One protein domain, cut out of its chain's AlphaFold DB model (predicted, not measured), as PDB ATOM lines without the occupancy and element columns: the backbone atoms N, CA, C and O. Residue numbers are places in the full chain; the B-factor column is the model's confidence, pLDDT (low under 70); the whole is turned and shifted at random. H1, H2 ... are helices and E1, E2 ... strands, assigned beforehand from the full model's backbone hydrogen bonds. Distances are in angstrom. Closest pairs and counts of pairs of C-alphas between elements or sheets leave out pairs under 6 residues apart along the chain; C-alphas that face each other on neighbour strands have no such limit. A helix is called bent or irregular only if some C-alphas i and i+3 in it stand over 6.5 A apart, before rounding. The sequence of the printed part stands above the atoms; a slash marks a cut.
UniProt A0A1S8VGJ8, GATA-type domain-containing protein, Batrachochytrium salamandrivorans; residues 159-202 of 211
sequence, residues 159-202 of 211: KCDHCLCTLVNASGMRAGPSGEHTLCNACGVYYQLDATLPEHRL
ATOM      1  N   LYS A 159     151.654 131.559 125.352       89.94
ATOM      2  CA  LYS A 159     150.690 131.632 126.456       89.94
ATOM      3  C   LYS A 159     150.672 130.314 127.214       89.94
ATOM      4  O   LYS A 159     150.814 129.263 126.607       89.94
ATOM      5  N   CYS A 160     150.511 130.393 128.530       91.06
ATOM      6  CA  CYS A 160     150.229 129.229 129.361       91.06
ATOM      7  C   CYS A 160     148.814 128.713 129.072       91.06
ATOM      8  O   CYS A 160     147.874 129.502 129.146       91.06
ATOM      9  N   ASP A 161     148.645 127.414 128.844       91.69
ATOM     10  CA  ASP A 161     147.338 126.821 128.522       91.69
ATOM     11  C   ASP A 161     146.338 126.873 129.688       91.69
ATOM     12  O   ASP A 161     145.130 126.904 129.470       91.69
ATOM     13  N   HIS A 162     146.824 126.925 130.934       90.94
ATOM     14  CA  HIS A 162     145.958 126.914 132.119       90.94
ATOM     15  C   HIS A 162     145.538 128.314 132.563       90.94
ATOM     16  O   HIS A 162     144.357 128.654 132.610       90.94
ATOM     17  N   CYS A 163     146.518 129.160 132.891       91.12
ATOM     18  CA  CYS A 163     146.245 130.493 133.427       91.12
ATOM     19  C   CYS A 163     146.222 131.597 132.367       91.12
ATOM     20  O   CYS A 163     145.836 132.716 132.690       91.12
ATOM     21  N   LEU A 164     146.619 131.308 131.123       89.56
ATOM     22  CA  LEU A 164     146.663 132.252 129.998       89.56
ATOM     23  C   LEU A 164     147.674 133.400 130.142       89.56
ATOM     24  O   LEU A 164     147.640 134.350 129.354       89.56
ATOM     25  N   CYS A 165     148.614 133.321 131.094       87.62
ATOM     26  CA  CYS A 165     149.684 134.314 131.162       87.62
ATOM     27  C   CYS A 165     150.555 134.245 129.900       87.62
ATOM     28  O   CYS A 165     150.859 133.163 129.398       87.62
ATOM     29  N   THR A 166     150.944 135.410 129.381       84.44
ATOM     30  CA  THR A 166     151.833 135.512 128.219       84.44
ATOM     31  C   THR A 166     153.268 135.642 128.711       84.44
ATOM     32  O   THR A 166     153.566 136.558 129.475       84.44
ATOM     33  N   LEU A 167     154.154 134.745 128.280       74.31
ATOM     34  CA  LEU A 167     155.578 134.818 128.587       74.31
ATOM     35  C   LEU A 167     156.338 135.388 127.391       74.31
ATOM     36  O   LEU A 167     156.109 135.017 126.240       74.31
ATOM     37  N   VAL A 168     157.255 136.305 127.693       64.75
ATOM     38  CA  VAL A 168     158.119 136.967 126.707       64.75
ATOM     39  C   VAL A 168     159.266 136.043 126.262       64.75
ATOM     40  O   VAL A 168     159.778 136.211 125.160       64.75
ATOM     41  N   ASN A 169     159.610 135.037 127.080       64.62
ATOM     42  CA  ASN A 169     160.628 134.022 126.803       64.62
ATOM     43  C   ASN A 169     160.041 132.614 127.020       64.62
ATOM     44  O   ASN A 169     159.683 132.258 128.146       64.62
ATOM     45  N   ALA A 170     159.960 131.808 125.957       62.72
ATOM     46  CA  ALA A 170     159.379 130.461 125.993       62.72
ATOM     47  C   ALA A 170     160.257 129.417 126.719       62.72
ATOM     48  O   ALA A 170     159.741 128.406 127.188       62.72
ATOM     49  N   SER A 171     161.560 129.680 126.890       66.69
ATOM     50  CA  SER A 171     162.525 128.748 127.499       66.69
ATOM     51  C   SER A 171     162.230 128.383 128.965       66.69
ATOM     52  O   SER A 171     162.779 127.416 129.472       66.69
ATOM     53  N   GLY A 172     161.359 129.134 129.653       72.19
ATOM     54  CA  GLY A 172     160.931 128.859 131.034       72.19
ATOM     55  C   GLY A 172     159.602 128.101 131.166       72.19
ATOM     56  O   GLY A 172     159.064 128.007 132.273       72.19
ATOM     57  N   MET A 173     159.021 127.623 130.060       85.50
ATOM     58  CA  MET A 173     157.748 126.897 130.072       85.50
ATOM     59  C   MET A 173     157.959 125.404 130.352       85.50
ATOM     60  O   MET A 173     158.832 124.768 129.766       85.50
ATOM     61  N   ARG A 174     157.132 124.849 131.241       84.62
ATOM     62  CA  ARG A 174     157.115 123.437 131.642       84.62
ATOM     63  C   ARG A 174     156.142 122.636 130.772       84.62
ATOM     64  O   ARG A 174     155.256 123.203 130.130       84.62
ATOM     65  N   ALA A 175     156.303 121.315 130.778       86.44
ATOM     66  CA  ALA A 175     155.358 120.400 130.150       86.44
ATOM     67  C   ALA A 175     154.021 120.373 130.905       86.44
ATOM     68  O   ALA A 175     153.971 120.520 132.127       86.44
ATOM     69  N   GLY A 176     152.954 120.178 130.146       88.12
ATOM     70  CA  GLY A 176     151.583 120.093 130.620       88.12
ATOM     71  C   GLY A 176     150.812 119.002 129.889       88.12
ATOM     72  O   GLY A 176     151.396 118.247 129.111       88.12
ATOM     73  N   PRO A 177     149.490 118.929 130.099       87.88
ATOM     74  CA  PRO A 177     148.652 117.916 129.457       87.88
ATOM     75  C   PRO A 177     148.653 118.025 127.924       87.88
ATOM     76  O   PRO A 177     148.503 117.022 127.236       87.88
ATOM     77  N   SER A 178     148.879 119.228 127.390       84.94
ATOM     78  CA  SER A 178     148.937 119.510 125.953       84.94
ATOM     79  C   SER A 178     150.320 119.262 125.320       84.94
ATOM     80  O   SER A 178     150.473 119.455 124.115       84.94
ATOM     81  N   GLY A 179     151.337 118.868 126.101       83.94
ATOM     82  CA  GLY A 179     152.709 118.630 125.628       83.94
ATOM     83  C   GLY A 179     153.769 119.536 126.263       83.94
ATOM     84  O   GLY A 179     153.528 120.216 127.266       83.94
ATOM     85  N   GLU A 180     154.973 119.520 125.693       82.81
ATOM     86  CA  GLU A 180     156.121 120.305 126.163       82.81
ATOM     87  C   GLU A 180     155.891 121.814 126.012       82.81
ATOM     88  O   GLU A 180     155.239 122.271 125.077       82.81
ATOM     89  N   HIS A 181     156.446 122.601 126.939       86.00
ATOM     90  CA  HIS A 181     156.388 124.067 126.910       86.00
ATOM     91  C   HIS A 181     154.971 124.667 126.808       86.00
ATOM     92  O   HIS A 181     154.766 125.692 126.158       86.00
ATOM     93  N   THR A 182     153.989 124.062 127.479       89.94
ATOM     94  CA  THR A 182     152.575 124.496 127.468       89.94
ATOM     95  C   THR A 182     152.157 125.219 128.746       89.94
ATOM     96  O   THR A 182     151.207 126.002 128.748       89.94
ATOM     97  N   LEU A 183     152.889 125.025 129.847       88.94
ATOM     98  CA  LEU A 183     152.578 125.628 131.139       88.94
ATOM     99  C   LEU A 183     153.655 126.619 131.569       88.94
ATOM    100  O   LEU A 183     154.847 126.422 131.349       88.94
ATOM    101  N   CYS A 184     153.254 127.690 132.251       88.38
ATOM    102  CA  CYS A 184     154.213 128.548 132.943       88.38
ATOM    103  C   CYS A 184     154.850 127.812 134.133       88.38
ATOM    104  O   CYS A 184     154.322 126.799 134.597       88.38
ATOM    105  N   ASN A 185     155.939 128.358 134.683       84.31
ATOM    106  CA  ASN A 185     156.625 127.769 135.838       84.31
ATOM    107  C   ASN A 185     155.659 127.433 136.992       84.31
ATOM    108  O   ASN A 185     155.689 126.323 137.506       84.31
ATOM    109  N   ALA A 186     154.744 128.349 137.335       85.00
ATOM    110  CA  ALA A 186     153.784 128.132 138.416       85.00
ATOM    111  C   ALA A 186     152.796 126.991 138.115       85.00
ATOM    112  O   ALA A 186     152.653 126.092 138.932       85.00
ATOM    113  N   CYS A 187     152.134 126.989 136.950       83.69
ATOM    114  CA  CYS A 187     151.144 125.951 136.624       83.69
ATOM    115  C   CYS A 187     151.796 124.580 136.412       83.69
ATOM    116  O   CYS A 187     151.220 123.565 136.792       83.69
ATOM    117  N   GLY A 188     153.007 124.550 135.852       87.12
ATOM    118  CA  GLY A 188     153.741 123.308 135.637       87.12
ATOM    119  C   GLY A 188     154.238 122.658 136.926       87.12
ATOM    120  O   GLY A 188     154.300 121.438 136.978       87.12
ATOM    121  N   VAL A 189     154.540 123.430 137.979       85.00
ATOM    122  CA  VAL A 189     154.880 122.854 139.294       85.00
ATOM    123  C   VAL A 189     153.688 122.100 139.888       85.00
ATOM    124  O   VAL A 189     153.865 120.975 140.339       85.00
ATOM    125  N   TYR A 190     152.473 122.659 139.825       80.81
ATOM    126  CA  TYR A 190     151.268 121.942 140.270       80.81
ATOM    127  C   TYR A 190     151.033 120.663 139.456       80.81
ATOM    128  O   TYR A 190     150.784 119.602 140.025       80.81
ATOM    129  N   TYR A 191     151.193 120.747 138.132       83.94
ATOM    130  CA  TYR A 191     151.012 119.596 137.253       83.94
ATOM    131  C   TYR A 191     152.055 118.491 137.490       83.94
ATOM    132  O   TYR A 191     151.729 117.315 137.411       83.94
ATOM    133  N   GLN A 192     153.304 118.837 137.819       80.69
ATOM    134  CA  GLN A 192     154.353 117.850 138.105       80.69
ATOM    135  C   GLN A 192     154.157 117.104 139.431       80.69
ATOM    136  O   GLN A 192     154.675 115.999 139.568       80.69
ATOM    137  N   LEU A 193     153.448 117.701 140.394       79.06
ATOM    138  CA  LEU A 193     153.188 117.080 141.694       79.06
ATOM    139  C   LEU A 193     152.033 116.080 141.615       79.06
ATOM    140  O   LEU A 193     152.218 114.913 141.948       79.06
ATOM    141  N   ASP A 194     150.879 116.525 141.118       76.12
ATOM    142  CA  ASP A 194     149.630 115.762 141.233       76.12
ATOM    143  C   ASP A 194     149.005 115.402 139.874       76.12
ATOM    144  O   ASP A 194     147.867 114.940 139.829       76.12
ATOM    145  N   ALA A 195     149.696 115.661 138.752       83.25
ATOM    146  CA  ALA A 195     149.167 115.522 137.382       83.25
ATOM    147  C   ALA A 195     147.832 116.261 137.147       83.25
ATOM    148  O   ALA A 195     147.101 115.982 136.195       83.25
ATOM    149  N   THR A 196     147.514 117.233 138.003       85.31
ATOM    150  CA  THR A 196     146.282 118.018 137.969       85.31
ATOM    151  C   THR A 196     146.610 119.504 137.947       85.31
ATOM    152  O   THR A 196     147.644 119.959 138.443       85.31
ATOM    153  N   LEU A 197     145.741 120.281 137.301       85.69
ATOM    154  CA  LEU A 197     145.878 121.729 137.224       85.69
ATOM    155  C   LEU A 197     144.986 122.395 138.282       85.69
ATOM    156  O   LEU A 197     143.822 122.021 138.422       85.69
ATOM    157  N   PRO A 198     145.495 123.397 139.018       82.06
ATOM    158  CA  PRO A 198     144.782 123.969 140.153       82.06
ATOM    159  C   PRO A 198     143.609 124.845 139.701       82.06
ATOM    160  O   PRO A 198     143.804 125.801 138.948       82.06
ATOM    161  N   GLU A 199     142.407 124.587 140.216       84.88
ATOM    162  CA  GLU A 199     141.173 125.287 139.821       84.88
ATOM    163  C   GLU A 199     141.276 126.815 139.962       84.88
ATOM    164  O   GLU A 199     140.952 127.553 139.034       84.88
ATOM    165  N   HIS A 200     141.857 127.297 141.063       82.56
ATOM    166  CA  HIS A 200     142.000 128.728 141.358       82.56
ATOM    167  C   HIS A 200     142.857 129.521 140.348       82.56
ATOM    168  O   HIS A 200     142.936 130.745 140.439       82.56
ATOM    169  N   ARG A 201     143.541 128.855 139.406       86.62
ATOM    170  CA  ARG A 201     144.373 129.510 138.379       86.62
ATOM    171  C   ARG A 201     143.793 129.431 136.973       86.62
ATOM    172  O   ARG A 201     144.409 129.986 136.060       86.62
ATOM    173  N   LEU A 202     142.665 128.752 136.784       89.62
ATOM    174  CA  LEU A 202     142.067 128.561 135.469       89.62
ATOM    175  C   LEU A 202     141.667 129.916 134.867       89.62
ATOM    176  O   LEU A 202     140.858 130.645 135.433       89.62
TER     177      LEU A 202
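AT A GLANCE: This is residues 159 to 202 of the 211 residues of the protein "GATA-type domain-containing protein" of Batrachochytrium salamandrivorans (UniProt A0A1S8VGJ8). A small hairpin of two short strands, E1 and E2, leads straight into one helix, H1, which packs beside E1, while a long opening loop and a closing tail make up much of the rest. The opening loop, residues 159 to 173, has no named element and makes a wide swing before it enters E1; after H1, the tail of residues 195 to 202 folds back towards the start of that loop. The printed part has 44 residues with two named strands and one named helix, in the order E1, E2, H1, and the two strands make one antiparallel sheet. The class is mixed, helices and strands, with under half of the residues in named elements: H1 holds 10 and the strands hold 8. The whole is compact, with a radius of gyration of the C-alphas of 9.2 A and spans of 26 by 18 by 15 A.

IN THESE COORDINATES: The printed part begins at Lys 159, whose C-alpha is at (150.690, 131.632, 126.456). Residues 159 to 173 follow with no named element, their C-alphas 5 to 15 A from the mean of all C-alphas. Strand E1 is residues 174 to 176, 6.5 A from first to last C-alpha, and begins with C-alpha 174 at (157.115, 123.437, 131.642). Strand E2 is residues 179 to 183, 8.9 A long in the same measure. Helix H1 is residues 185 to 194, 14.9 A long, and ends with C-alpha 194 at (149.630, 115.762, 141.233).

HOW THE PARTS SIT: E1 and E2 form a hairpin, joined by a tight link of 2 residues. They are antiparallel neighbours, with 110 degrees between their directions. The C-alphas of Ala 175 and Glu 180 face each other at 4.1 A. N 174 and O 183 are within hydrogen-bond range at 2.8 A, as are N 176 and O 179 at 2.9 A. A tight link of 1 residue joins E2 to H1. E1 and H1 have 6 pairs of C-alphas within 8 A, the closest being those of Arg 174 and Gly 188, 5.2 A apart. E2 and H1 are near each other, with 5 pairs of C-alphas within 10 A. In H1, 5 of 6 O i to N i+4 pairs are within hydrogen-bond range, and H1 is neither bent nor irregular.

THE WHOLE: The two C-alphas farthest apart are those of Val 168 and Asp 194, at 27.1 A. The C-alphas of Lys 159 and Leu 202, the first and last printed residues, are 12.8 A apart. The printed part has no cut, and neither of its two links between named elements is long. The mean pLDDT of the printed part is 83.3, and the model's confidence is low, under 70, at residues 168 to 171.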